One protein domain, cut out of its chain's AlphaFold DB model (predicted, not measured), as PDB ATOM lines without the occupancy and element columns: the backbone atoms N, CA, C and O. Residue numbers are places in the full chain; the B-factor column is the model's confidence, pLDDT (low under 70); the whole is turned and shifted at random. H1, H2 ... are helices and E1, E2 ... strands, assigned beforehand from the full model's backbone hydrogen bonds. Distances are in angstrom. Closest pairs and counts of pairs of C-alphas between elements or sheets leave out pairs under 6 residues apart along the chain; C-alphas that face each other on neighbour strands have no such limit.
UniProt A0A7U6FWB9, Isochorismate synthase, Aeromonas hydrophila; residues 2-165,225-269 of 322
ATOM      1  N   LEU A   2      22.683  24.626  32.681       85.81
ATOM      2  CA  LEU A   2      21.251  24.493  32.330       85.81
ATOM      3  C   LEU A   2      20.961  24.275  30.828       85.81
ATOM      4  O   LEU A   2      20.129  23.443  30.481       85.81
ATOM      5  N   ALA A   3      21.653  24.977  29.927       88.69
ATOM      6  CA  ALA A   3      21.459  24.817  28.482       88.69
ATOM      7  C   ALA A   3      21.812  23.399  27.979       88.69
ATOM      8  O   ALA A   3      21.039  22.796  27.237       88.69
ATOM      9  N   GLN A   4      22.941  22.831  28.423       91.00
ATOM     10  CA  GLN A   4      23.347  21.466  28.064       91.00
ATOM     11  C   GLN A   4      22.327  20.438  28.553       91.00
ATOM     12  O   GLN A   4      21.971  19.536  27.804       91.00
ATOM     13  N   THR A   5      21.827  20.594  29.783       93.50
ATOM     14  CA  THR A   5      20.806  19.704  30.347       93.50
ATOM     15  C   THR A   5      19.533  19.699  29.501       93.50
ATOM     16  O   THR A   5      19.032  18.626  29.180       93.50
ATOM     17  N   HIS A   6      19.047  20.867  29.068       95.75
ATOM     18  CA  HIS A   6      17.872  20.942  28.193       95.75
ATOM     19  C   HIS A   6      18.106  20.282  26.828       95.75
ATOM     20  O   HIS A   6      17.237  19.554  26.352       95.75
ATOM     21  N   ILE A   7      19.272  20.483  26.199       95.75
ATOM     22  CA  ILE A   7      19.579  19.789  24.936       95.75
ATOM     23  C   ILE A   7      19.663  18.276  25.158       95.75
ATOM     24  O   ILE A   7      19.149  17.524  24.337       95.75
ATOM     25  N   LYS A   8      20.254  17.809  26.264       95.62
ATOM     26  CA  LYS A   8      20.304  16.375  26.592       95.62
ATOM     27  C   LYS A   8      18.910  15.770  26.768       95.62
ATOM     28  O   LYS A   8      18.657  14.694  26.250       95.62
ATOM     29  N   GLN A   9      17.978  16.487  27.392       95.62
ATOM     30  CA  GLN A   9      16.581  16.043  27.472       95.62
ATOM     31  C   GLN A   9      15.925  15.944  26.085       95.62
ATOM     32  O   GLN A   9      15.222  14.977  25.804       95.62
ATOM     33  N   GLN A  10      16.173  16.916  25.197       95.94
ATOM     34  CA  GLN A  10      15.706  16.844  23.805       95.94
ATOM     35  C   GLN A  10      16.336  15.658  23.058       95.94
ATOM     36  O   GLN A  10      15.654  14.989  22.289       95.94
ATOM     37  N   LEU A  11      17.619  15.384  23.305       95.19
ATOM     38  CA  LEU A  11      18.354  14.257  22.736       95.19
ATOM     39  C   LEU A  11      17.758  12.917  23.185       95.19
ATOM     40  O   LEU A  11      17.497  12.055  22.352       95.19
ATOM     41  N   ASP A  12      17.467  12.769  24.478       94.44
ATOM     42  CA  ASP A  12      16.842  11.569  25.037       94.44
ATOM     43  C   ASP A  12      15.430  11.342  24.473       94.44
ATOM     44  O   ASP A  12      15.021  10.201  24.239       94.44
ATOM     45  N   ALA A  13      14.689  12.419  24.192       94.69
ATOM     46  CA  ALA A  13      13.371  12.333  23.567       94.69
ATOM     47  C   ALA A  13      13.425  11.750  22.142       94.69
ATOM     48  O   ALA A  13      12.469  11.093  21.725       94.69
ATOM     49  N   LEU A  14      14.540  11.908  21.412       93.56
ATOM     50  CA  LEU A  14      14.697  11.345  20.063       93.56
ATOM     51  C   LEU A  14      14.661   9.812  20.052       93.56
ATOM     52  O   LEU A  14      14.222   9.243  19.052       93.56
ATOM     53  N   ARG A  15      15.037   9.144  21.155       90.88
ATOM     54  CA  ARG A  15      14.952   7.675  21.288       90.88
ATOM     55  C   ARG A  15      13.530   7.133  21.157       90.88
ATOM     56  O   ARG A  15      13.347   5.975  20.807       90.88
ATOM     57  N   HIS A  16      12.533   7.968  21.438       89.44
ATOM     58  CA  HIS A  16      11.120   7.593  21.436       89.44
ATOM     59  C   HIS A  16      10.354   8.179  20.236       89.44
ATOM     60  O   HIS A  16       9.137   8.021  20.150       89.44
ATOM     61  N   GLY A  17      11.038   8.900  19.342       85.81
ATOM     62  CA  GLY A  17      10.453   9.485  18.134       85.81
ATOM     63  C   GLY A  17      10.666   8.618  16.895       85.81
ATOM     64  O   GLY A  17      11.230   7.536  16.989       85.81
ATOM     65  N   ASN A  18      10.285   9.141  15.722       86.19
ATOM     66  CA  ASN A  18      10.545   8.538  14.400       86.19
ATOM     67  C   ASN A  18      11.514   9.387  13.542       86.19
ATOM     68  O   ASN A  18      11.380   9.470  12.322       86.19
ATOM     69  N   ALA A  19      12.421  10.124  14.191       88.06
ATOM     70  CA  ALA A  19      13.304  11.071  13.517       88.06
ATOM     71  C   ALA A  19      14.465  10.356  12.809       88.06
ATOM     72  O   ALA A  19      15.150   9.524  13.401       88.06
ATOM     73  N   SER A  20      14.726  10.743  11.561       91.25
ATOM     74  CA  SER A  20      15.867  10.292  10.763       91.25
ATOM     75  C   SER A  20      16.415  11.445   9.914       91.25
ATOM     76  O   SER A  20      15.750  12.463   9.708       91.25
ATOM     77  N   GLY A  21      17.649  11.306   9.432       91.44
ATOM     78  CA  GLY A  21      18.336  12.338   8.663       91.44
ATOM     79  C   GLY A  21      18.881  13.472   9.533       91.44
ATOM     80  O   GLY A  21      19.289  13.268  10.677       91.44
ATOM     81  N   PHE A  22      18.950  14.678   8.967       92.25
ATOM     82  CA  PHE A  22      19.480  15.836   9.680       92.25
ATOM     83  C   PHE A  22      18.503  16.318  10.755       92.25
ATOM     84  O   PHE A  22      17.362  16.665  10.449       92.25
ATOM     85  N   VAL A  23      18.977  16.400  11.997       93.88
ATOM     86  CA  VAL A  23      18.217  16.945  13.127       93.88
ATOM     87  C   VAL A  23      19.027  18.040  13.802       93.88
ATOM     88  O   VAL A  23      20.228  17.902  14.023       93.88
ATOM     89  N   ARG A  24      18.352  19.135  14.154       95.38
ATOM     90  CA  ARG A  24      18.945  20.282  14.837       95.38
ATOM     91  C   ARG A  24      18.198  20.563  16.135       95.38
ATOM     92  O   ARG A  24      17.091  21.096  16.122       95.38
ATOM     93  N   LEU A  25      18.831  20.245  17.256       96.31
ATOM     94  CA  LEU A  25      18.342  20.590  18.590       96.31
ATOM     95  C   LEU A  25      18.822  21.988  18.970       96.31
ATOM     96  O   LEU A  25      19.896  22.413  18.537       96.31
ATOM     97  N   ARG A  26      18.032  22.720  19.758       95.94
ATOM     98  CA  ARG A  26      18.332  24.117  20.091       95.94
ATOM     99  C   ARG A  26      17.835  24.518  21.472       95.94
ATOM    100  O   ARG A  26      16.777  24.078  21.923       95.94
ATOM    101  N   VAL A  27      18.577  25.417  22.106       96.88
ATOM    102  CA  VAL A  27      18.186  26.069  23.358       96.88
ATOM    103  C   VAL A  27      18.758  27.485  23.402       96.88
ATOM    104  O   VAL A  27      19.844  27.740  22.876       96.88
ATOM    105  N   ALA A  28      18.037  28.409  24.033       96.81
ATOM    106  CA  ALA A  28      18.593  29.714  24.370       96.81
ATOM    107  C   ALA A  28      19.720  29.557  25.407       96.81
ATOM    108  O   ALA A  28      19.644  28.715  26.304       96.81
ATOM    109  N   ILE A  29      20.772  30.359  25.276       96.50
ATOM    110  CA  ILE A  29      21.900  30.388  26.210       96.50
ATOM    111  C   ILE A  29      22.413  31.821  26.333       96.50
ATOM    112  O   ILE A  29      22.254  32.611  25.411       96.50
ATOM    113  N   GLU A  30      23.063  32.142  27.443       94.94
ATOM    114  CA  GLU A  30      23.792  33.397  27.609       94.94
ATOM    115  C   GLU A  30      25.282  33.163  27.348       94.94
ATOM    116  O   GLU A  30      25.905  32.302  27.971       94.94
ATOM    117  N   VAL A  31      25.834  33.911  26.391       95.44
ATOM    118  CA  VAL A  31      27.269  33.963  26.080       95.44
ATOM    119  C   VAL A  31      27.608  35.413  25.755       95.44
ATOM    120  O   VAL A  31      26.993  36.001  24.855       95.44
ATOM    121  N   GLY A  32      28.571  35.986  26.477       93.88
ATOM    122  CA  GLY A  32      28.996  37.371  26.299       93.88
ATOM    123  C   GLY A  32      29.784  37.526  25.005       93.88
ATOM    124  O   GLY A  32      29.304  38.122  24.042       93.88
ATOM    125  N   SER A  33      30.961  36.912  24.959       95.31
ATOM    126  CA  SER A  33      31.880  36.909  23.826       95.31
ATOM    127  C   SER A  33      31.956  35.523  23.182       95.31
ATOM    128  O   SER A  33      32.321  34.518  23.794       95.31
ATOM    129  N   PHE A  34      31.633  35.464  21.889       96.44
ATOM    130  CA  PHE A  34      31.752  34.232  21.105       96.44
ATOM    131  C   PHE A  34      33.211  33.803  20.923       96.44
ATOM    132  O   PHE A  34      33.478  32.605  20.854       96.44
ATOM    133  N   LEU A  35      34.151  34.751  20.872       96.94
ATOM    134  CA  LEU A  35      35.577  34.444  20.760       96.94
ATOM    135  C   LEU A  35      36.139  33.884  22.073       96.94
ATOM    136  O   LEU A  35      36.863  32.890  22.027       96.94
ATOM    137  N   ASP A  36      35.751  34.445  23.220       97.31
ATOM    138  CA  ASP A  36      36.116  33.956  24.560       97.31
ATOM    139  C   ASP A  36      35.578  32.537  24.765       97.31
ATOM    140  O   ASP A  36      36.308  31.613  25.137       97.31
ATOM    141  N   TRP A  37      34.305  32.324  24.413       97.81
ATOM    142  CA  TRP A  37      33.703  30.997  24.455       97.81
ATOM    143  C   TRP A  37      34.421  30.017  23.531       97.81
ATOM    144  O   TRP A  37      34.766  28.922  23.969       97.81
ATOM    145  N   LEU A  38      34.688  30.388  22.275       97.56
ATOM    146  CA  LEU A  38      35.326  29.505  21.295       97.56
ATOM    147  C   LEU A  38      36.765  29.135  21.683       97.56
ATOM    148  O   LEU A  38      37.167  27.980  21.526       97.56
ATOM    149  N   ALA A  39      37.538  30.089  22.202       95.81
ATOM    150  CA  ALA A  39      38.918  29.862  22.613       95.81
ATOM    151  C   ALA A  39      39.029  28.895  23.801       95.81
ATOM    152  O   ALA A  39      39.984  28.114  23.857       95.81
ATOM    153  N   ALA A  40      38.039  28.899  24.701       96.19
ATOM    154  CA  ALA A  40      37.996  28.026  25.872       96.19
ATOM    155  C   ALA A  40      37.741  26.546  25.534       96.19
ATOM    156  O   ALA A  40      38.069  25.668  26.338       96.19
ATOM    157  N   GLN A  41      37.161  26.251  24.366       97.06
ATOM    158  CA  GLN A  41      36.790  24.888  23.976       97.06
ATOM    159  C   GLN A  41      38.018  24.001  23.743       97.06
ATOM    160  O   GLN A  41      39.137  24.484  23.601       97.06
ATOM    161  N   THR A  42      37.820  22.683  23.692       95.19
ATOM    162  CA  THR A  42      38.861  21.699  23.323       95.19
ATOM    163  C   THR A  42      38.571  20.969  22.027       95.19
ATOM    164  O   THR A  42      39.506  20.493  21.391       95.19
ATOM    165  N   LEU A  43      37.305  20.906  21.621       96.50
ATOM    166  CA  LEU A  43      36.890  20.256  20.386       96.50
ATOM    167  C   LEU A  43      37.399  21.025  19.159       96.50
ATOM    168  O   LEU A  43      37.556  22.249  19.190       96.50
ATOM    169  N   TYR A  44      37.631  20.284  18.076       96.06
ATOM    170  CA  TYR A  44      38.016  20.809  16.769       96.06
ATOM    171  C   TYR A  44      37.124  20.213  15.670       96.06
ATOM    172  O   TYR A  44      36.641  19.088  15.821       96.06
ATOM    173  N   PRO A  45      36.905  20.937  14.560       96.44
ATOM    174  CA  PRO A  45      37.387  22.291  14.289       96.44
ATOM    175  C   PRO A  45      36.704  23.360  15.142       96.44
ATOM    176  O   PRO A  45      35.615  23.146  15.671       96.44
ATOM    177  N   ARG A  46      37.361  24.515  15.249       97.50
ATOM    178  CA  ARG A  46      36.830  25.749  15.831       97.50
ATOM    179  C   ARG A  46      36.721  26.777  14.727       97.50
ATOM    180  O   ARG A  46      37.715  27.104  14.079       97.50
ATOM    181  N   ILE A  47      35.513  27.246  14.480       97.31
ATOM    182  CA  ILE A  47      35.226  28.159  13.386       97.31
ATOM    183  C   ILE A  47      34.451  29.340  13.949       97.31
ATOM    184  O   ILE A  47      33.460  29.161  14.652       97.31
ATOM    185  N   TYR A  48      34.907  30.541  13.621       96.81
ATOM    186  CA  TYR A  48      34.235  31.790  13.942       96.81
ATOM    187  C   TYR A  48      33.804  32.484  12.661       96.81
ATOM    188  O   TYR A  48      34.545  32.504  11.673       96.81
ATOM    189  N   TRP A  49      32.620  33.082  12.698       92.88
ATOM    190  CA  TRP A  49      32.089  33.838  11.586       92.88
ATOM    191  C   TRP A  49      31.238  35.013  12.027       92.88
ATOM    192  O   TRP A  49      30.205  34.843  12.667       92.88
ATOM    193  N   HIS A  50      31.582  36.192  11.539       90.00
ATOM    194  CA  HIS A  50      30.779  37.384  11.702       90.00
ATOM    195  C   HIS A  50      30.751  38.149  10.382       90.00
ATOM    196  O   HIS A  50      31.782  38.565   9.845       90.00
ATOM    197  N   ALA A  51      29.555  38.276   9.809       81.50
ATOM    198  CA  ALA A  51      29.374  39.042   8.585       81.50
ATOM    199  C   ALA A  51      29.408  40.548   8.870       81.50
ATOM    200  O   ALA A  51      29.149  40.992   9.980       81.50
ATOM    201  N   ARG A  52      29.698  41.345   7.838       77.94
ATOM    202  CA  ARG A  52      29.758  42.804   7.964       77.94
ATOM    203  C   ARG A  52      28.402  43.413   8.345       77.94
ATOM    204  O   ARG A  52      27.413  43.197   7.635       77.94
ATOM    205  N   GLY A  53      28.420  44.296   9.341       69.69
ATOM    206  CA  GLY A  53      27.291  45.124   9.769       69.69
ATOM    207  C   GLY A  53      26.611  44.593  11.031       69.69
ATOM    208  O   GLY A  53      26.445  43.390  11.187       69.69
ATOM    209  N   GLN A  54      26.188  45.506  11.908       61.88
ATOM    210  CA  GLN A  54      25.774  45.198  13.287       61.88
ATOM    211  C   GLN A  54      24.526  44.309  13.418       61.88
ATOM    212  O   GLN A  54      24.351  43.641  14.427       61.88
ATOM    213  N   GLU A  55      23.670  44.257  12.397       69.62
ATOM    214  CA  GLU A  55      22.451  43.433  12.417       69.62
ATOM    215  C   GLU A  55      22.669  42.017  11.867       69.62
ATOM    216  O   GLU A  55      21.722  41.233  11.730       69.62
ATOM    217  N   ARG A  56      23.899  41.678  11.462       80.75
ATOM    218  CA  ARG A  56      24.176  40.372  10.875       80.75
ATOM    219  C   ARG A  56      24.426  39.322  11.948       80.75
ATOM    220  O   ARG A  56      25.007  39.613  12.985       80.75
ATOM    221  N   PRO A  57      24.003  38.078  11.682       83.62
ATOM    222  CA  PRO A  57      24.223  37.009  12.627       83.62
ATOM    223  C   PRO A  57      25.713  36.694  12.785       83.62
ATOM    224  O   PRO A  57      26.472  36.645  11.809       83.62
ATOM    225  N   GLU A  58      26.089  36.454  14.033       91.75
ATOM    226  CA  GLU A  58      27.394  35.958  14.452       91.75
ATOM    227  C   GLU A  58      27.273  34.453  14.699       91.75
ATOM    228  O   GLU A  58      26.263  33.979  15.230       91.75
ATOM    229  N   TYR A  59      28.284  33.693  14.300       94.75
ATOM    230  CA  TYR A  59      28.294  32.246  14.430       94.75
ATOM    231  C   TYR A  59      29.607  31.756  15.013       94.75
ATOM    232  O   TYR A  59      30.693  32.204  14.641       94.75
ATOM    233  N   VAL A  60      29.481  30.739  15.851       96.75
ATOM    234  CA  VAL A  60      30.567  29.827  16.183       96.75
ATOM    235  C   VAL A  60      30.148  28.432  15.756       96.75
ATOM    236  O   VAL A  60      29.014  28.024  15.987       96.75
ATOM    237  N   ALA A  61      31.070  27.699  15.150       97.06
ATOM    238  CA  ALA A  61      30.910  26.309  14.766       97.06
ATOM    239  C   ALA A  61      32.032  25.485  15.413       97.06
ATOM    240  O   ALA A  61      33.210  25.836  15.319       97.06
ATOM    241  N   LEU A  62      31.654  24.412  16.107       98.31
ATOM    242  CA  LEU A  62      32.541  23.611  16.941       98.31
ATOM    243  C   LEU A  62      32.325  22.115  16.703       98.31
ATOM    244  O   LEU A  62      31.194  21.619  16.699       98.31
ATOM    245  N   GLY A  63      33.427  21.380  16.564       97.62
ATOM    246  CA  GLY A  63      33.390  19.945  16.295       97.62
ATOM    247  C   GLY A  63      32.942  19.640  14.866       97.62
ATOM    248  O   GLY A  63      32.430  20.506  14.163       97.62
ATOM    249  N   CYS A  64      33.135  18.403  14.415       96.44
ATOM    250  CA  CYS A  64      32.759  17.966  13.072       96.44
ATOM    251  C   CYS A  64      31.719  16.849  13.168       96.44
ATOM    252  O   CYS A  64      31.972  15.826  13.797       96.44
ATOM    253  N   LEU A  65      30.554  17.058  12.557       95.94
ATOM    254  CA  LEU A  65      29.561  16.010  12.312       95.94
ATOM    255  C   LEU A  65      29.790  15.384  10.930       95.94
ATOM    256  O   LEU A  65      29.791  14.166  10.790       95.94
ATOM    257  N   ARG A  66      30.000  16.211   9.899       94.25
ATOM    258  CA  ARG A  66      30.327  15.757   8.539       94.25
ATOM    259  C   ARG A  66      31.313  16.706   7.882       94.25
ATOM    260  O   ARG A  66      31.217  17.918   8.055       94.25
ATOM    261  N   GLU A  67      32.188  16.155   7.055       93.81
ATOM    262  CA  GLU A  67      33.161  16.914   6.277       93.81
ATOM    263  C   GLU A  67      32.978  16.648   4.776       93.81
ATOM    264  O   GLU A  67      32.745  15.514   4.364       93.81
ATOM    265  N   LEU A  68      33.067  17.701   3.963       92.00
ATOM    266  CA  LEU A  68      33.070  17.640   2.504       92.00
ATOM    267  C   LEU A  68      34.413  18.160   2.000       92.00
ATOM    268  O   LEU A  68      34.738  19.336   2.176       92.00
ATOM    269  N   THR A  69      35.176  17.294   1.345       91.19
ATOM    270  CA  THR A  69      36.512  17.607   0.814       91.19
ATOM    271  C   THR A  69      36.542  17.713  -0.708       91.19
ATOM    272  O   THR A  69      37.570  18.033  -1.301       91.19
ATOM    273  N   GLU A  70      35.395  17.504  -1.357       88.44
ATOM    274  CA  GLU A  70      35.264  17.522  -2.809       88.44
ATOM    275  C   GLU A  70      34.294  18.616  -3.278       88.44
ATOM    276  O   GLU A  70      33.148  18.673  -2.815       88.44
ATOM    277  N   PRO A  71      34.673  19.439  -4.277       84.19
ATOM    278  CA  PRO A  71      33.791  20.475  -4.817       84.19
ATOM    279  C   PRO A  71      32.466  19.952  -5.391       84.19
ATOM    280  O   PRO A  71      31.490  20.694  -5.498       84.19
ATOM    281  N   GLN A  72      32.421  18.686  -5.815       85.94
ATOM    282  CA  GLN A  72      31.202  18.059  -6.331       85.94
ATOM    283  C   GLN A  72      30.183  17.797  -5.216       85.94
ATOM    284  O   GLN A  72      29.012  18.130  -5.391       85.94
ATOM    285  N   ALA A  73      30.630  17.313  -4.056       85.25
ATOM    286  CA  ALA A  73      29.761  17.052  -2.911       85.25
ATOM    287  C   ALA A  73      29.083  18.335  -2.394       85.25
ATOM    288  O   ALA A  73      27.909  18.321  -2.032       85.25
ATOM    289  N   ILE A  74      29.781  19.476  -2.442       80.44
ATOM    290  CA  ILE A  74      29.201  20.782  -2.079       80.44
ATOM    291  C   ILE A  74      28.044  21.145  -3.008       80.44
ATOM    292  O   ILE A  74      26.997  21.593  -2.545       80.44
ATOM    293  N   ARG A  75      28.225  20.952  -4.322       78.75
ATOM    294  CA  ARG A  75      27.181  21.248  -5.313       78.75
ATOM    295  C   ARG A  75      25.944  20.392  -5.081       78.75
ATOM    296  O   ARG A  75      24.856  20.948  -5.037       78.75
ATOM    297  N   GLN A  76      26.123  19.098  -4.821       81.31
ATOM    298  CA  GLN A  76      25.016  18.191  -4.507       81.31
ATOM    299  C   GLN A  76      24.227  18.655  -3.277       81.31
ATOM    300  O   GLN A  76      23.004  18.751  -3.337       81.31
ATOM    301  N   VAL A  77      24.913  19.024  -2.190       79.25
ATOM    302  CA  VAL A  77      24.259  19.563  -0.984       79.25
ATOM    303  C   VAL A  77      23.503  20.862  -1.294       79.25
ATOM    304  O   VAL A  77      22.377  21.047  -0.834       79.25
ATOM    305  N   CYS A  78      24.080  21.751  -2.106       72.12
ATOM    306  CA  CYS A  78      23.432  23.004  -2.501       72.12
ATOM    307  C   CYS A  78      22.199  22.781  -3.390       72.12
ATOM    308  O   CYS A  78      21.211  23.492  -3.245       72.12
ATOM    309  N   GLU A  79      22.242  21.808  -4.299       74.44
ATOM    310  CA  GLU A  79      21.131  21.458  -5.193       74.44
ATOM    311  C   GLU A  79      19.975  20.796  -4.431       74.44
ATOM    312  O   GLU A  79      18.807  21.111  -4.667       74.44
ATOM    313  N   GLN A  80      20.301  19.928  -3.470       70.38
ATOM    314  CA  GLN A  80      19.330  19.257  -2.600       70.38
ATOM    315  C   GLN A  80      18.683  20.214  -1.587       70.38
ATOM    316  O   GLN A  80      17.581  19.961  -1.107       70.38
ATOM    317  N   THR A  81      19.329  21.345  -1.290       65.81
ATOM    318  CA  THR A  81      18.793  22.380  -0.398       65.81
ATOM    319  C   THR A  81      17.993  23.399  -1.213       65.81
ATOM    320  O   THR A  81      18.443  24.509  -1.484       65.81
ATOM    321  N   SER A  82      16.794  23.011  -1.659       51.06
ATOM    322  CA  SER A  82      16.003  23.820  -2.599       51.06
ATOM    323  C   SER A  82      15.412  25.104  -1.993       51.06
ATOM    324  O   SER A  82      15.112  26.034  -2.742       51.06
ATOM    325  N   GLN A  83      15.284  25.200  -0.662       56.16
ATOM    326  CA  GLN A  83      14.973  26.443   0.055       56.16
ATOM    327  C   GLN A  83      15.672  26.479   1.425       56.16
ATOM    328  O   GLN A  83      15.668  25.471   2.131       56.16
ATOM    329  N   PRO A  84      16.272  27.617   1.817       58.72
ATOM    330  CA  PRO A  84      16.885  27.762   3.129       58.72
ATOM    331  C   PRO A  84      15.806  27.767   4.216       58.72
ATOM    332  O   PRO A  84      14.933  28.634   4.230       58.72
ATOM    333  N   HIS A  85      15.902  26.827   5.150       66.38
ATOM    334  CA  HIS A  85      15.182  26.864   6.419       66.38
ATOM    335  C   HIS A  85      16.192  27.079   7.552       66.38
ATOM    336  O   HIS A  85      17.370  26.739   7.415       66.38
ATOM    337  N   ASP A  86      15.754  27.599   8.700       68.12
ATOM    338  CA  ASP A  86      16.630  27.715   9.880       68.12
ATOM    339  C   ASP A  86      17.160  26.340  10.358       68.12
ATOM    340  O   ASP A  86      18.179  26.275  11.049       68.12
ATOM    341  N   ASP A  87      16.505  25.255   9.930       75.75
ATOM    342  CA  ASP A  87      16.866  23.849  10.173       75.75
ATOM    343  C   ASP A  87      17.638  23.188   9.026       75.75
ATOM    344  O   ASP A  87      17.855  21.983   9.049       75.75
ATOM    345  N   SER A  88      18.065  23.931   8.006       82.44
ATOM    346  CA  SER A  88      18.938  23.356   6.982       82.44
ATOM    347  C   SER A  88      20.355  23.135   7.538       82.44
ATOM    348  O   SER A  88      20.844  23.961   8.323       82.44
ATOM    349  N   PRO A  89      21.052  22.056   7.129       86.94
ATOM    350  CA  PRO A  89      22.434  21.831   7.531       86.94
ATOM    351  C   PRO A  89      23.317  22.969   7.018       86.94
ATOM    352  O   PRO A  89      23.306  23.299   5.830       86.94
ATOM    353  N   ARG A  90      24.102  23.567   7.918       88.44
ATOM    354  CA  ARG A  90      25.027  24.651   7.580       88.44
ATOM    355  C   ARG A  90      26.454  24.151   7.571       88.44
ATOM    356  O   ARG A  90      26.967  23.696   8.588       88.44
ATOM    357  N   TYR A  91      27.085  24.278   6.414       91.25
ATOM    358  CA  TYR A  91      28.485  23.940   6.234       91.25
ATOM    359  C   TYR A  91      29.346  25.203   6.244       91.25
ATOM    360  O   TYR A  91      29.005  26.208   5.615       91.25
ATOM    361  N   TYR A  92      30.485  25.113   6.922       91.06
ATOM    362  CA  TYR A  92      31.463  26.184   7.064       91.06
ATOM    363  C   TYR A  92      32.789  25.745   6.463       91.06
ATOM    364  O   TYR A  92      33.281  24.660   6.771       91.06
ATOM    365  N   GLY A  93      33.383  26.575   5.612       90.25
ATOM    366  CA  GLY A  93      34.657  26.223   5.005       90.25
ATOM    367  C   GLY A  93      35.012  27.028   3.771       90.25
ATOM    368  O   GLY A  93      34.603  28.182   3.603       90.25
ATOM    369  N   GLY A  94      35.809  26.402   2.911       87.44
ATOM    370  CA  GLY A  94      36.352  27.033   1.725       87.44
ATOM    371  C   GLY A  94      37.021  26.076   0.748       87.44
ATOM    372  O   GLY A  94      37.035  24.854   0.894       87.44
ATOM    373  N   LEU A  95      37.543  26.689  -0.299       86.81
ATOM    374  CA  LEU A  95      38.237  26.123  -1.438       86.81
ATOM    375  C   LEU A  95      39.602  26.800  -1.538       86.81
ATOM    376  O   LEU A  95      39.721  27.998  -1.297       86.81
ATOM    377  N   ALA A  96      40.635  26.093  -1.965       85.12
ATOM    378  CA  ALA A  96      41.893  26.744  -2.303       85.12
ATOM    379  C   ALA A  96      41.703  27.705  -3.493       85.12
ATOM    380  O   ALA A  96      40.900  27.466  -4.397       85.12
ATOM    381  N   PHE A  97      42.466  28.800  -3.512       82.12
ATOM    382  CA  PHE A  97      42.539  29.697  -4.665       82.12
ATOM    383  C   PHE A  97      43.019  28.935  -5.906       82.12
ATOM    384  O   PHE A  97      42.454  29.102  -6.987       82.12
ATOM    385  N   ASP A  98      44.049  28.110  -5.718       83.00
ATOM    386  CA  ASP A  98      44.594  27.190  -6.703       83.00
ATOM    387  C   ASP A  98      44.670  25.790  -6.067       83.00
ATOM    388  O   ASP A  98      45.503  25.572  -5.188       83.00
ATOM    389  N   PRO A  99      43.799  24.843  -6.457       80.38
ATOM    390  CA  PRO A  99      43.769  23.507  -5.866       80.38
ATOM    391  C   PRO A  99      44.936  22.619  -6.320       80.38
ATOM    392  O   PRO A  99      45.101  21.527  -5.785       80.38
ATOM    393  N   THR A 100      45.713  23.055  -7.317       80.56
ATOM    394  CA  THR A 100      46.842  22.295  -7.874       80.56
ATOM    395  C   THR A 100      48.163  22.609  -7.176       80.56
ATOM    396  O   THR A 100      49.122  21.851  -7.306       80.56
ATOM    397  N   GLN A 101      48.220  23.712  -6.428       75.75
ATOM    398  CA  GLN A 101      49.387  24.092  -5.638       75.75
ATOM    399  C   GLN A 101      49.301  23.471  -4.241       75.75
ATOM    400  O   GLN A 101      48.193  23.277  -3.728       75.75
ATOM    401  N   PRO A 102      50.442  23.196  -3.583       68.12
ATOM    402  CA  PRO A 102      50.442  22.872  -2.164       68.12
ATOM    403  C   PRO A 102      49.795  24.036  -1.399       68.12
ATOM    404  O   PRO A 102      50.334  25.140  -1.318       68.12
ATOM    405  N   GLY A 103      48.570  23.800  -0.925       69.06
ATOM    406  CA  GLY A 103      47.793  24.762  -0.157       69.06
ATOM    407  C   GLY A 103      48.324  24.918   1.266       69.06
ATOM    408  O   GLY A 103      49.398  24.439   1.624       69.06
ATOM    409  N   TRP A 104      47.538  25.579   2.109       75.25
ATOM    410  CA  TRP A 104      47.844  25.667   3.532       75.25
ATOM    411  C   TRP A 104      47.679  24.273   4.150       75.25
ATOM    412  O   TRP A 104      46.694  23.577   3.872       75.25
ATOM    413  N   GLN A 105      48.659  23.841   4.946       78.56
ATOM    414  CA  GLN A 105      48.637  22.518   5.568       78.56
ATOM    415  C   GLN A 105      47.355  22.353   6.401       78.56
ATOM    416  O   GLN A 105      46.941  23.285   7.081       78.56
ATOM    417  N   GLY A 106      46.700  21.194   6.278       80.06
ATOM    418  CA  GLY A 106      45.441  20.877   6.966       80.06
ATOM    419  C   GLY A 106      44.176  21.492   6.365       80.06
ATOM    420  O   GLY A 106      43.075  21.101   6.745       80.06
ATOM    421  N   PHE A 107      44.290  22.397   5.395       84.81
ATOM    422  CA  PHE A 107      43.129  22.979   4.728       84.81
ATOM    423  C   PHE A 107      42.768  22.221   3.440       84.81
ATOM    424  O   PHE A 107      41.606  21.896   3.217       84.81
ATOM    425  N   GLY A 108      43.759  21.860   2.617       86.50
ATOM    426  CA  GLY A 108      43.539  21.109   1.373       86.50
ATOM    427  C   GLY A 108      42.951  21.955   0.228       86.50
ATOM    428  O   GLY A 108      42.914  23.181   0.317       86.50
ATOM    429  N   PRO A 109      42.528  21.340  -0.891       87.00
ATOM    430  CA  PRO A 109      41.946  22.056  -2.032       87.00
ATOM    431  C   PRO A 109      40.481  22.462  -1.809       87.00
ATOM    432  O   PRO A 109      39.981  23.375  -2.466       87.00
ATOM    433  N   CYS A 110      39.786  21.774  -0.908       89.25
ATOM    434  CA  CYS A 110      38.383  21.967  -0.581       89.25
ATOM    435  C   CYS A 110      38.121  21.337   0.788       89.25
ATOM    436  O   CYS A 110      38.516  20.195   1.014       89.25
ATOM    437  N   ARG A 111      37.464  22.069   1.689       90.69
ATOM    438  CA  ARG A 111      37.069  21.567   3.010       90.69
ATOM    439  C   ARG A 111      35.898  22.370   3.540       90.69
ATOM    440  O   ARG A 111      36.008  23.583   3.715       90.69
ATOM    441  N   PHE A 112      34.794  21.690   3.803       92.25
ATOM    442  CA  PHE A 112      33.591  22.248   4.408       92.25
ATOM    443  C   PHE A 112      33.110  21.331   5.519       92.25
ATOM    444  O   PHE A 112      33.011  20.125   5.327       92.25
ATOM    445  N   VAL A 113      32.780  21.905   6.667       93.56
ATOM    446  CA  VAL A 113      32.393  21.165   7.864       93.56
ATOM    447  C   VAL A 113      30.969  21.519   8.250       93.56
ATOM    448  O   VAL A 113      30.649  22.693   8.430       93.56
ATOM    449  N   LEU A 114      30.132  20.498   8.399       94.94
ATOM    450  CA  LEU A 114      28.903  20.570   9.176       94.94
ATOM    451  C   LEU A 114      29.292  20.365  10.641       94.94
ATOM    452  O   LEU A 114      29.759  19.274  10.988       94.94
ATOM    453  N   PRO A 115      29.154  21.383  11.496       97.00
ATOM    454  CA  PRO A 115      29.631  21.293  12.860       97.00
ATOM    455  C   PRO A 115      28.703  20.457  13.728       97.00
ATOM    456  O   PRO A 115      27.498  20.397  13.479       97.00
ATOM    457  N   ARG A 116      29.261  19.855  14.781       98.38
ATOM    458  CA  ARG A 116      28.472  19.155  15.805       98.38
ATOM    459  C   ARG A 116      27.700  20.149  16.673       98.38
ATOM    460  O   ARG A 116      26.529  19.922  16.958       98.38
ATOM    461  N   VAL A 117      28.340  21.250  17.059       98.25
ATOM    462  CA  VAL A 117      27.771  22.303  17.907       98.25
ATOM    463  C   VAL A 117      27.871  23.649  17.195       98.25
ATOM    464  O   VAL A 117      28.895  23.957  16.588       98.25
ATOM    465  N   GLU A 118      26.830  24.474  17.288       96.94
ATOM    466  CA  GLU A 118      26.871  25.868  16.835       96.94
ATOM    467  C   GLU A 118      26.368  26.817  17.922       96.94
ATOM    468  O   GLU A 118      25.359  26.533  18.566       96.94
ATOM    469  N   LEU A 119      27.005  27.980  18.061       96.69
ATOM    470  CA  LEU A 119      26.364  29.153  18.654       96.69
ATOM    471  C   LEU A 119      25.919  30.087  17.538       96.69
ATOM    472  O   LEU A 119      26.650  30.312  16.574       96.69
ATOM    473  N   VAL A 120      24.722  30.637  17.685       94.44
ATOM    474  CA  VAL A 120      24.150  31.594  16.740       94.44
ATOM    475  C   VAL A 120      23.667  32.803  17.516       94.44
ATOM    476  O   VAL A 120      22.810  32.655  18.387       94.44
ATOM    477  N   ARG A 121      24.179  33.987  17.185       92.75
ATOM    478  CA  ARG A 121      23.661  35.263  17.681       92.75
ATOM    479  C   ARG A 121      22.802  35.910  16.605       92.75
ATOM    480  O   ARG A 121      23.236  36.049  15.463       92.75
ATOM    481  N   ARG A 122      21.586  36.317  16.962       89.75
ATOM    482  CA  ARG A 122      20.700  37.146  16.133       89.75
ATOM    483  C   ARG A 122      20.180  38.290  17.002       89.75
ATOM    484  O   ARG A 122      19.284  38.076  17.817       89.75
ATOM    485  N   GLY A 123      20.761  39.480  16.847       87.44
ATOM    486  CA  GLY A 123      20.556  40.569  17.807       87.44
ATOM    487  C   GLY A 123      20.979  40.125  19.210       87.44
ATOM    488  O   GLY A 123      22.040  39.530  19.375       87.44
ATOM    489  N   GLU A 124      20.106  40.319  20.195       88.31
ATOM    490  CA  GLU A 124      20.359  39.926  21.591       88.31
ATOM    491  C   GLU A 124      20.161  38.423  21.860       88.31
ATOM    492  O   GLU A 124      20.544  37.910  22.908       88.31
ATOM    493  N   CYS A 125      19.555  37.684  20.925       92.56
ATOM    494  CA  CYS A 125      19.252  36.271  21.126       92.56
ATOM    495  C   CYS A 125      20.450  35.396  20.754       92.56
ATOM    496  O   CYS A 125      20.852  35.347  19.588       92.56
ATOM    497  N   VAL A 126      20.963  34.638  21.726       95.62
ATOM    498  CA  VAL A 126      21.981  33.605  21.509       95.62
ATOM    499  C   VAL A 126      21.357  32.221  21.650       95.62
ATOM    500  O   VAL A 126      20.668  31.909  22.620       95.62
ATOM    501  N   THR A 127      21.594  31.372  20.653       96.31
ATOM    502  CA  THR A 127      21.102  29.993  20.621       96.31
ATOM    503  C   THR A 127      22.265  29.017  20.529       96.31
ATOM    504  O   THR A 127      23.067  29.099  19.598       96.31
ATOM    505  N   LEU A 128      22.311  28.055  21.451       97.69
ATOM    506  CA  LEU A 128      23.147  26.864  21.342       97.69
ATOM    507  C   LEU A 128      22.398  25.811  20.536       97.69
ATOM    508  O   LEU A 128      21.271  25.446  20.868       97.69
ATOM    509  N   CYS A 129      23.034  25.326  19.479       97.31
ATOM    510  CA  CYS A 129      22.499  24.303  18.599       97.31
ATOM    511  C   CYS A 129      23.372  23.050  18.653       97.31
ATOM    512  O   CYS A 129      24.599  23.151  18.607       97.31
ATOM    513  N   LEU A 130      22.735  21.885  18.671       98.00
ATOM    514  CA  LEU A 130      23.378  20.588  18.497       98.00
ATOM    515  C   LEU A 130      22.843  19.962  17.209       98.00
ATOM    516  O   LEU A 130      21.638  19.752  17.067       98.00
ATOM    517  N   ASN A 131      23.740  19.680  16.274       97.69
ATOM    518  CA  ASN A 131      23.408  19.052  15.003       97.69
ATOM    519  C   ASN A 131      23.629  17.543  15.099       97.69
ATOM    520  O   ASN A 131      24.623  17.099  15.676       97.69
ATOM    521  N   LEU A 132      22.736  16.770  14.488       96.50
ATOM    522  CA  LEU A 132      22.794  15.316  14.402       96.50
ATOM    523  C   LEU A 132      22.535  14.843  12.977       96.50
ATOM    524  O   LEU A 132      21.827  15.500  12.208       96.50
ATOM    525  N   TRP A 133      23.092  13.683  12.645       93.81
ATOM    526  CA  TRP A 133      22.737  12.948  11.439       93.81
ATOM    527  C   TRP A 133      22.255  11.554  11.823       93.81
ATOM    528  O   TRP A 133      23.040  10.616  11.934       93.81
ATOM    529  N   LEU A 134      20.953  11.438  12.060       93.50
ATOM    530  CA  LEU A 134      20.348  10.210  12.551       93.50
ATOM    531  C   LEU A 134      20.210   9.195  11.404       93.50
ATOM    532  O   LEU A 134      19.620   9.529  10.368       93.50
ATOM    533  N   PRO A 135      20.723   7.962  11.554       90.31
ATOM    534  CA  PRO A 135      20.392   6.883  10.634       90.31
ATOM    535  C   PRO A 135      18.906   6.513  10.759       90.31
ATOM    536  O   PRO A 135      18.207   6.950  11.675       90.31
ATOM    537  N   GLU A 136      18.411   5.687   9.838       84.94
ATOM    538  CA  GLU A 136      17.108   5.049  10.025       84.94
ATOM    539  C   GLU A 136      17.115   4.207  11.309       84.94
ATOM    540  O   GLU A 136      18.080   3.504  11.606       84.94
ATOM    541  N   GLN A 137      16.028   4.268  12.076       73.81
ATOM    542  CA  GLN A 137      15.947   3.684  13.423       73.81
ATOM    543  C   GLN A 137      15.938   2.156  13.437       73.81
ATOM    544  O   GLN A 137      16.165   1.536  14.471       73.81
ATOM    545  N   THR A 138      15.735   1.538  12.275       76.00
ATOM    546  CA  THR A 138      15.985   0.111  12.053       76.00
ATOM    547  C   THR A 138      17.442  -0.268  12.352       76.00
ATOM    548  O   THR A 138      17.719  -1.422  12.668       76.00
ATOM    549  N   CYS A 139      18.369   0.696  12.326       76.44
ATOM    550  CA  CYS A 139      19.764   0.545  12.722       76.44
ATOM    551  C   CYS A 139      19.997   1.053  14.161       76.44
ATOM    552  O   CYS A 139      20.610   2.101  14.374       76.44
ATOM    553  N   SER A 140      19.500   0.306  15.155       81.62
ATOM    554  CA  SER A 140      19.508   0.711  16.574       81.62
ATOM    555  C   SER A 140      20.904   1.071  17.107       81.62
ATOM    556  O   SER A 140      21.048   2.072  17.805       81.62
ATOM    557  N   ASP A 141      21.940   0.302  16.757       91.19
ATOM    558  CA  ASP A 141      23.300   0.528  17.272       91.19
ATOM    559  C   ASP A 141      23.916   1.825  16.734       91.19
ATOM    560  O   ASP A 141      24.509   2.597  17.486       91.19
ATOM    561  N   ALA A 142      23.758   2.099  15.433       92.19
ATOM    562  CA  ALA A 142      24.270   3.327  14.825       92.19
ATOM    563  C   ALA A 142      23.499   4.561  15.311       92.19
ATOM    564  O   ALA A 142      24.086   5.630  15.477       92.19
ATOM    565  N   PHE A 143      22.193   4.410  15.553       93.56
ATOM    566  CA  PHE A 143      21.363   5.464  16.122       93.56
ATOM    567  C   PHE A 143      21.831   5.832  17.535       93.56
ATOM    568  O   PHE A 143      22.111   6.999  17.803       93.56
ATOM    569  N   GLU A 144      21.997   4.844  18.420       93.75
ATOM    570  CA  GLU A 144      22.461   5.096  19.788       93.75
ATOM    571  C   GLU A 144      23.906   5.616  19.817       93.75
ATOM    572  O   GLU A 144      24.217   6.519  20.591       93.75
ATOM    573  N   ALA A 145      24.781   5.131  18.927       95.25
ATOM    574  CA  ALA A 145      26.142   5.649  18.795       95.25
ATOM    575  C   ALA A 145      26.167   7.142  18.417       95.25
ATOM    576  O   ALA A 145      26.972   7.899  18.965       95.25
ATOM    577  N   GLU A 146      25.277   7.585  17.523       96.69
ATOM    578  CA  GLU A 146      25.143   8.999  17.154       96.69
ATOM    579  C   GLU A 146      24.637   9.850  18.329       96.69
ATOM    580  O   GLU A 146      25.177  10.933  18.580       96.69
ATOM    581  N   LEU A 147      23.657   9.358  19.098       96.19
ATOM    582  CA  LEU A 147      23.198  10.045  20.310       96.19
ATOM    583  C   LEU A 147      24.313  10.143  21.355       96.19
ATOM    584  O   LEU A 147      24.552  11.220  21.904       96.19
ATOM    585  N   GLN A 148      25.048   9.056  21.591       96.88
ATOM    586  CA  GLN A 148      26.147   9.032  22.550       96.88
ATOM    587  C   GLN A 148      27.285   9.975  22.133       96.88
ATOM    588  O   GLN A 148      27.821  10.705  22.970       96.88
ATOM    589  N   ALA A 149      27.626  10.019  20.842       97.62
ATOM    590  CA  ALA A 149      28.611  10.957  20.309       97.62
ATOM    591  C   ALA A 149      28.160  12.418  20.483       97.62
ATOM    592  O   ALA A 149      28.964  13.282  20.846       97.62
ATOM    593  N   ALA A 150      26.873  12.704  20.270       97.75
ATOM    594  CA  ALA A 150      26.312  14.034  20.471       97.75
ATOM    595  C   ALA A 150      26.304  14.449  21.955       97.75
ATOM    596  O   ALA A 150      26.678  15.578  22.278       97.75
ATOM    597  N   ALA A 151      25.952  13.534  22.863       97.75
ATOM    598  CA  ALA A 151      26.003  13.759  24.306       97.75
ATOM    599  C   ALA A 151      27.438  14.023  24.792       97.75
ATOM    600  O   ALA A 151      27.672  15.000  25.504       97.75
ATOM    601  N   ALA A 152      28.407  13.219  24.339       97.75
ATOM    602  CA  ALA A 152      29.819  13.398  24.670       97.75
ATOM    603  C   ALA A 152      30.361  14.755  24.190       97.75
ATOM    604  O   ALA A 152      31.129  15.406  24.900       97.75
ATOM    605  N   ALA A 153      29.930  15.224  23.014       97.75
ATOM    606  CA  ALA A 153      30.296  16.550  22.525       97.75
ATOM    607  C   ALA A 153      29.752  17.677  23.419       97.75
ATOM    608  O   ALA A 153      30.458  18.659  23.640       97.75
ATOM    609  N   LEU A 154      28.534  17.536  23.959       97.31
ATOM    610  CA  LEU A 154      27.970  18.495  24.918       97.31
ATOM    611  C   LEU A 154      28.720  18.492  26.253       97.31
ATOM    612  O   LEU A 154      28.933  19.564  26.819       97.31
ATOM    613  N   ASP A 155      29.122  17.315  26.737       96.81
ATOM    614  CA  ASP A 155      29.884  17.162  27.985       96.81
ATOM    615  C   ASP A 155      31.296  17.739  27.898       96.81
ATOM    616  O   ASP A 155      31.836  18.222  28.891       96.81
ATOM    617  N   ALA A 156      31.885  17.741  26.703       96.94
ATOM    618  CA  ALA A 156      33.194  18.332  26.461       96.94
ATOM    619  C   ALA A 156      33.177  19.871  26.380       96.94
ATOM    620  O   ALA A 156      34.248  20.487  26.360       96.94
ATOM    621  N   LEU A 157      31.999  20.507  26.315       97.44
ATOM    622  CA  LEU A 157      31.902  21.963  26.231       97.44
ATOM    623  C   LEU A 157      32.358  22.621  27.532       97.44
ATOM    624  O   LEU A 157      31.959  22.240  28.635       97.44
ATOM    625  N   ARG A 158      33.140  23.684  27.383       96.69
ATOM    626  CA  ARG A 158      33.657  24.488  28.491       96.69
ATOM    627  C   ARG A 158      32.904  25.815  28.596       96.69
ATOM    628  O   ARG A 158      32.395  26.303  27.581       96.69
ATOM    629  N   PRO A 159      32.794  26.394  29.804       94.94
ATOM    630  CA  PRO A 159      32.252  27.737  29.960       94.94
ATOM    631  C   PRO A 159      33.125  28.765  29.232       94.94
ATOM    632  O   PRO A 159      34.296  28.514  28.947       94.94
ATOM    633  N   GLU A 160      32.533  29.923  28.948       95.94
ATOM    634  CA  GLU A 160      33.260  31.093  28.461       95.94
ATOM    635  C   GLU A 160      34.393  31.465  29.428       95.94
ATOM    636  O   GLU A 160      34.208  31.439  30.648       95.94
ATOM    637  N   ALA A 161      35.568  31.782  28.880       96.38
ATOM    638  CA  ALA A 161      36.732  32.215  29.643       96.38
ATOM    639  C   ALA A 161      37.464  33.338  28.893       96.38
ATOM    640  O   ALA A 161      37.510  33.289  27.662       96.38
ATOM    641  N   PRO A 162      38.073  34.306  29.605       96.06
ATOM    642  CA  PRO A 162      38.768  35.419  28.974       96.06
ATOM    643  C   PRO A 162      39.827  34.961  27.970       96.06
ATOM    644  O   PRO A 162      40.589  34.025  28.236       96.06
ATOM    645  N   LEU A 163      39.904  35.658  26.836       94.94
ATOM    646  CA  LEU A 163      40.959  35.424  25.853       94.94
ATOM    647  C   LEU A 163      42.352  35.644  26.471       94.94
ATOM    648  O   LEU A 163      42.555  36.618  27.203       94.94
ATOM    649  N   PRO A 164      43.338  34.784  26.155       91.44
ATOM    650  CA  PRO A 164      44.703  34.999  26.611       91.44
ATOM    651  C   PRO A 164      45.261  36.300  26.008       91.44
ATOM    652  O   PRO A 164      44.979  36.602  24.840       91.44
ATOM    653  N   PRO A 165      46.052  37.078  26.763       88.44
ATOM    654  CA  PRO A 165      46.624  38.319  26.260       88.44
ATOM    655  C   PRO A 165      47.612  38.043  25.122       88.44
ATOM    656  O   PRO A 165      48.332  37.046  25.127       88.44
ATOM    657  N   PRO A 225      45.242  32.716  18.082       92.19
ATOM    658  CA  PRO A 225      44.581  33.232  16.880       92.19
ATOM    659  C   PRO A 225      43.284  33.978  17.197       92.19
ATOM    660  O   PRO A 225      42.960  34.968  16.547       92.19
ATOM    661  N   TRP A 226      42.555  33.535  18.220       95.44
ATOM    662  CA  TRP A 226      41.295  34.148  18.633       95.44
ATOM    663  C   TRP A 226      41.513  35.501  19.310       95.44
ATOM    664  O   TRP A 226      40.782  36.442  19.019       95.44
ATOM    665  N   SER A 227      42.573  35.639  20.114       94.62
ATOM    666  CA  SER A 227      42.995  36.925  20.680       94.62
ATOM    667  C   SER A 227      43.440  37.899  19.591       94.62
ATOM    668  O   SER A 227      43.086  39.078  19.624       94.62
ATOM    669  N   LEU A 228      44.172  37.404  18.587       93.25
ATOM    670  CA  LEU A 228      44.597  38.211  17.446       93.25
ATOM    671  C   LEU A 228      43.398  38.680  16.614       93.25
ATOM    672  O   LEU A 228      43.322  39.856  16.266       93.25
ATOM    673  N   LEU A 229      42.438  37.792  16.342       94.62
ATOM    674  CA  LEU A 229      41.212  38.145  15.630       94.62
ATOM    675  C   LEU A 229      40.361  39.148  16.421       94.62
ATOM    676  O   LEU A 229      39.881  40.112  15.832       94.62
ATOM    677  N   ALA A 230      40.217  38.964  17.738       94.12
ATOM    678  CA  ALA A 230      39.495  39.894  18.607       94.12
ATOM    679  C   ALA A 230      40.119  41.297  18.580       94.12
ATOM    680  O   ALA A 230      39.412  42.285  18.389       94.12
ATOM    681  N   SER A 231      41.448  41.384  18.707       92.88
ATOM    682  CA  SER A 231      42.175  42.653  18.617       92.88
ATOM    683  C   SER A 231      42.035  43.288  17.230       92.88
ATOM    684  O   SER A 231      41.765  44.482  17.119       92.88
ATOM    685  N   TRP A 232      42.140  42.498  16.158       91.12
ATOM    686  CA  TRP A 232      41.995  43.006  14.794       91.12
ATOM    687  C   TRP A 232      40.569  43.517  14.518       91.12
ATOM    688  O   TRP A 232      40.397  44.561  13.885       91.12
ATOM    689  N   ALA A 233      39.543  42.838  15.035       88.94
ATOM    690  CA  ALA A 233      38.144  43.208  14.836       88.94
ATOM    691  C   ALA A 233      37.786  44.592  15.406       88.94
ATOM    692  O   ALA A 233      36.947  45.292  14.837       88.94
ATOM    693  N   GLN A 234      38.470  45.045  16.463       88.06
ATOM    694  CA  GLN A 234      38.260  46.378  17.051       88.06
ATOM    695  C   GLN A 234      38.523  47.517  16.052       88.06
ATOM    696  O   GLN A 234      37.879  48.567  16.117       88.06
ATOM    697  N   HIS A 235      39.426  47.293  15.095       86.19
ATOM    698  CA  HIS A 235      39.801  48.260  14.063       86.19
ATOM    699  C   HIS A 235      39.115  48.006  12.708       86.19
ATOM    700  O   HIS A 235      39.297  48.782  11.773       86.19
ATOM    701  N   GLY A 236      38.335  46.925  12.586       80.19
ATOM    702  CA  GLY A 236      37.757  46.432  11.334       80.19
ATOM    703  C   GLY A 236      36.232  46.359  11.339       80.19
ATOM    704  O   GLY A 236      35.681  45.433  10.764       80.19
ATOM    705  N   GLN A 237      35.532  47.302  11.973       76.06
ATOM    706  CA  GLN A 237      34.082  47.203  12.231       76.06
ATOM    707  C   GLN A 237      33.226  46.973  10.964       76.06
ATOM    708  O   GLN A 237      32.201  46.295  11.021       76.06
ATOM    709  N   ASP A 238      33.692  47.449   9.805       83.44
ATOM    710  CA  ASP A 238      33.061  47.247   8.494       83.44
ATOM    711  C   ASP A 238      33.638  46.059   7.698       83.44
ATOM    712  O   ASP A 238      33.549  46.007   6.465       83.44
ATOM    713  N   CYS A 239      34.220  45.073   8.377       86.81
ATOM    714  CA  CYS A 239      34.753  43.856   7.774       86.81
ATOM    715  C   CYS A 239      33.930  42.617   8.139       86.81
ATOM    716  O   CYS A 239      33.220  42.554   9.140       86.81
ATOM    717  N   PHE A 240      34.054  41.596   7.297       88.12
ATOM    718  CA  PHE A 240      33.814  40.219   7.696       88.12
ATOM    719  C   PHE A 240      34.954  39.785   8.607       88.12
ATOM    720  O   PHE A 240      36.114  39.958   8.230       88.12
ATOM    721  N   HIS A 241      34.623  39.178   9.738       91.25
ATOM    722  CA  HIS A 241      35.587  38.589  10.659       91.25
ATOM    723  C   HIS A 241      35.375  37.089  10.650       91.25
ATOM    724  O   HIS A 241      34.272  36.612  10.915       91.25
ATOM    725  N   PHE A 242      36.408  36.328  10.319       92.56
ATOM    726  CA  PHE A 242      36.288  34.881  10.322       92.56
ATOM    727  C   PHE A 242      37.587  34.211  10.715       92.56
ATOM    728  O   PHE A 242      38.678  34.744  10.511       92.56
ATOM    729  N   GLY A 243      37.444  33.018  11.271       94.00
ATOM    730  CA  GLY A 243      38.561  32.182  11.656       94.00
ATOM    731  C   GLY A 243      38.224  30.713  11.491       94.00
ATOM    732  O   GLY A 243      37.105  30.296  11.772       94.00
ATOM    733  N   PHE A 244      39.200  29.934  11.049       94.81
ATOM    734  CA  PHE A 244      39.127  28.488  10.914       94.81
ATOM    735  C   PHE A 244      40.341  27.892  11.606       94.81
ATOM    736  O   PHE A 244      41.467  28.161  11.201       94.81
ATOM    737  N   GLN A 245      40.121  27.074  12.624       94.50
ATOM    738  CA  GLN A 245      41.160  26.303  13.287       94.50
ATOM    739  C   GLN A 245      40.763  24.831  13.219       94.50
ATOM    740  O   GLN A 245      39.909  24.365  13.977       94.50
ATOM    741  N   PHE A 246      41.322  24.109  12.246       91.50
ATOM    742  CA  PHE A 246      40.977  22.707  12.004       91.50
ATOM    743  C   PHE A 246      41.724  21.738  12.928       91.50
ATOM    744  O   PHE A 246      41.210  20.657  13.207       91.50
ATOM    745  N   SER A 247      42.899  22.135  13.415       88.88
ATOM    746  CA  SER A 247      43.689  21.428  14.424       88.88
ATOM    747  C   SER A 247      44.294  22.442  15.403       88.88
ATOM    748  O   SER A 247      44.291  23.641  15.101       88.88
ATOM    749  N   PRO A 248      44.817  22.012  16.565       87.25
ATOM    750  CA  PRO A 248      45.442  22.928  17.516       87.25
ATOM    751  C   PRO A 248      46.548  23.797  16.907       87.25
ATOM    752  O   PRO A 248      46.651  24.972  17.242       87.25
ATOM    753  N   GLU A 249      47.312  23.246  15.971       84.12
ATOM    754  CA  GLU A 249      48.532  23.836  15.414       84.12
ATOM    755  C   GLU A 249      48.265  24.757  14.215       84.12
ATOM    756  O   GLU A 249      49.159  25.474  13.769       84.12
ATOM    757  N   GLN A 250      47.059  24.712  13.641       84.94
ATOM    758  CA  GLN A 250      46.763  25.342  12.355       84.94
ATOM    759  C   GLN A 250      45.500  26.180  12.426       84.94
ATOM    760  O   GLN A 250      44.396  25.674  12.634       84.94
ATOM    761  N   SER A 251      45.665  27.475  12.163       90.56
ATOM    762  CA  SER A 251      44.564  28.421  12.071       90.56
ATOM    763  C   SER A 251      44.706  29.355  10.871       90.56
ATOM    764  O   SER A 251      45.802  29.645  10.393       90.56
ATOM    765  N   PHE A 252      43.565  29.824  10.380       91.12
ATOM    766  CA  PHE A 252      43.441  30.853   9.360       91.12
ATOM    767  C   PHE A 252      42.411  31.862   9.842       91.12
ATOM    768  O   PHE A 252      41.247  31.505  10.006       91.12
ATOM    769  N   ILE A 253      42.832  33.102  10.073       92.50
ATOM    770  CA  ILE A 253      41.965  34.200  10.506       92.50
ATOM    771  C   ILE A 253      42.050  35.353   9.512       92.50
ATOM    772  O   ILE A 253      43.095  35.565   8.891       92.50
ATOM    773  N   ALA A 254      40.968  36.111   9.363       90.56
ATOM    774  CA  ALA A 254      40.970  37.298   8.522       90.56
ATOM    775  C   ALA A 254      39.898  38.317   8.920       90.56
ATOM    776  O   ALA A 254      38.803  37.955   9.359       90.56
ATOM    777  N   CYS A 255      40.205  39.585   8.634       89.19
ATOM    778  CA  CYS A 255      39.252  40.687   8.580       89.19
ATOM    779  C   CYS A 255      39.205  41.221   7.141       89.19
ATOM    780  O   CYS A 255      40.153  41.861   6.683       89.19
ATOM    781  N   SER A 256      38.133  40.933   6.400       83.88
ATOM    782  CA  SER A 256      38.016  41.281   4.975       83.88
ATOM    783  C   SER A 256      36.866  42.259   4.719       83.88
ATOM    784  O   SER A 256      35.731  41.946   5.076       83.88
ATOM    785  N   PRO A 257      37.078  43.389   4.020       79.88
ATOM    786  CA  PRO A 257      35.987  44.297   3.650       79.88
ATOM    787  C   PRO A 257      35.082  43.718   2.549       79.88
ATOM    788  O   PRO A 257      33.944  44.163   2.367       79.88
ATOM    789  N   SER A 258      35.568  42.727   1.792       61.69
ATOM    790  CA  SER A 258      34.845  42.097   0.685       61.69
ATOM    791  C   SER A 258      34.395  40.677   1.030       61.69
ATOM    792  O   SER A 258      35.209  39.830   1.399       61.69
ATOM    793  N   GLY A 259      33.105  40.396   0.823       51.16
ATOM    794  CA  GLY A 259      32.483  39.093   1.102       51.16
ATOM    795  C   GLY A 259      32.749  37.993   0.065       51.16
ATOM    796  O   GLY A 259      32.176  36.916   0.168       51.16
ATOM    797  N   SER A 260      33.596  38.226  -0.944       43.94
ATOM    798  CA  SER A 260      33.956  37.208  -1.952       43.94
ATOM    799  C   SER A 260      34.882  36.107  -1.416       43.94
ATOM    800  O   SER A 260      35.142  35.136  -2.122       43.94
ATOM    801  N   ILE A 261      35.371  36.264  -0.185       39.09
ATOM    802  CA  ILE A 261      36.259  35.340   0.534       39.09
ATOM    803  C   ILE A 261      35.487  34.747   1.718       39.09
ATOM    804  O   ILE A 261      36.049  34.550   2.785       39.09
ATOM    805  N   ALA A 262      34.175  34.537   1.574       36.50
ATOM    806  CA  ALA A 262      33.344  34.152   2.693       36.50
ATOM    807  C   ALA A 262      32.065  33.348   2.325       36.50
ATOM    808  O   ALA A 262      31.091  33.930   1.867       36.50
ATOM    809  N   ALA A 263      32.021  32.039   2.620       40.19
ATOM    810  CA  ALA A 263      30.857  31.150   2.645       40.19
ATOM    811  C   ALA A 263      30.359  30.844   4.059       40.19
ATOM    812  O   ALA A 263      30.974  30.087   4.807       40.19
ATOM    813  N   ASN A 264      29.165  31.339   4.351       35.50
ATOM    814  CA  ASN A 264      28.223  30.637   5.203       35.50
ATOM    815  C   ASN A 264      27.180  30.054   4.245       35.50
ATOM    816  O   ASN A 264      26.571  30.815   3.489       35.50
ATOM    817  N   ILE A 265      26.981  28.733   4.224       35.69
ATOM    818  CA  ILE A 265      25.855  28.146   3.484       35.69
ATOM    819  C   ILE A 265      24.591  28.327   4.344       35.69
ATOM    820  O   ILE A 265      24.056  27.393   4.926       35.69
ATOM    821  N   SER A 266      24.156  29.584   4.465       31.75
ATOM    822  CA  SER A 266      22.884  30.020   5.037       31.75
ATOM    823  C   SER A 266      22.471  31.296   4.324       31.75
ATOM    824  O   SER A 266      23.019  32.380   4.538       31.75
ATOM    825  N   THR A 267      21.549  31.160   3.378       29.97
ATOM    826  CA  THR A 267      21.255  32.205   2.401       29.97
ATOM    827  C   THR A 267      20.141  33.134   2.882       29.97
ATOM    828  O   THR A 267      19.051  33.171   2.322       29.97
ATOM    829  N   SER A 268      20.415  33.966   3.892       25.25
ATOM    830  CA  SER A 268      19.531  35.099   4.205       25.25
ATOM    831  C   SER A 268      19.929  36.372   3.428       25.25
ATOM    832  O   SER A 268      20.748  37.178   3.884       25.25
ATOM    833  N   SER A 269      19.242  36.553   2.288       29.34
ATOM    834  CA  SER A 269      18.968  37.787   1.509       29.34
ATOM    835  C   SER A 269      19.842  38.116   0.267       29.34
ATOM    836  O   SER A 269      21.072  38.089   0.353       29.34
TER     837      SER A 269
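Overview. This is residues 2 to 165 and 225 to 269 of the 322 residues of the protein "Isochorismate synthase" of Aeromonas hydrophila (UniProt A0A7U6FWB9). A long, twisted sheet of seven strands makes the body, with H1, H4, H2 and H5 over one face. A small sheet of three strands, with H3 on it, stands beyond the opposite face and is joined to the large sheet where E6 runs on into E7 at 82 degrees. The printed part has 209 residues with five named helices and ten named strands, in the order H1 E1 H2 E2 E3 E4 H3 E5 E6 E7 E8 H4 H5 E9 E10. The sheets, E1 E8 E7 E3 E2 E9 E10 and E4 E6 E5, are antiparallel, and the class is mixed. The whole is compact, with a radius of gyration of the C-alphas of 17.2 A and spans of 50 by 40 by 35 A.

Arrangement. H1, residues 2 to 14, is on the large sheet at a height of 8.8 A; its C-alpha 3 is 6.2 A from C-alpha 27 of edge strand E1, residues 21 to 28. E8, residues 125 to 134, neighbours E1, with N 25 and O 130 at 2.9 A. H4, residues 140 to 155, on the same face, touches H1 at a shallow tilt of 4 degrees, opposite ways; the closest C-alphas, of Gln 4 and Leu 154, are 6.3 A apart. E7, residues 117 to 122, forms a hairpin with E8, with N 120 and O 127 at 3.0 A. E3, residues 58 to 62, pairs with E7 through N 119 and O 60, 2.9 A, and forms a hairpin with E2, residues 46 to 50, through N 49 and O 59, 2.9 A. E9, residues 240 to 247, has N 243 at 3.0 A from O 48 of E2, and forms a hairpin with edge strand E10, residues 250 to 256, through N 244 and O 252, 2.8 A. H5, residues 225 to 234, is over E9 and E10 and touches H2, residues 34 to 40, with C-alphas 226 and 35 at 6.1 A; H1, H2 and H5 on one face make two layers, helices over a sheet. In the small sheet, E6, residues 110 to 114, pairs with E4, residues 66 to 68, through N 68 and O 112, 2.8 A, and forms a hairpin with E5, residues 92 to 96, through N 94 and O 111, 2.9 A. H3, residues 71 to 80, stands up from it at 45 degrees; E4, H3 and E5 are a split strand-helix-strand unit, E6 lying between its strands, with a right-handed crossover. Every O i to N i+4 pair is within hydrogen-bond range in H1, H2, H3, H4 and H5.

Along the chain. H1 begins at C-alpha 2 (21.251, 24.493, 32.330) and E10 ends at C-alpha 256 (38.016, 41.281, 4.975). E8 is 27.5 A long, E1 23.4 A and H4 22.6 A.

Size, cuts and confidence. The C-alphas farthest apart, of Thr 138 and His 235, are 53.8 A apart. Residues 166 to 224 are not printed; C-alphas 165 and 225 are 10.9 A apart across the cut. The links H3 to E5 and E5 to E6 are long. pLDDT is under 70 at residues 53 to 55, 81 to 86, 102 to 103 and 258 to 269.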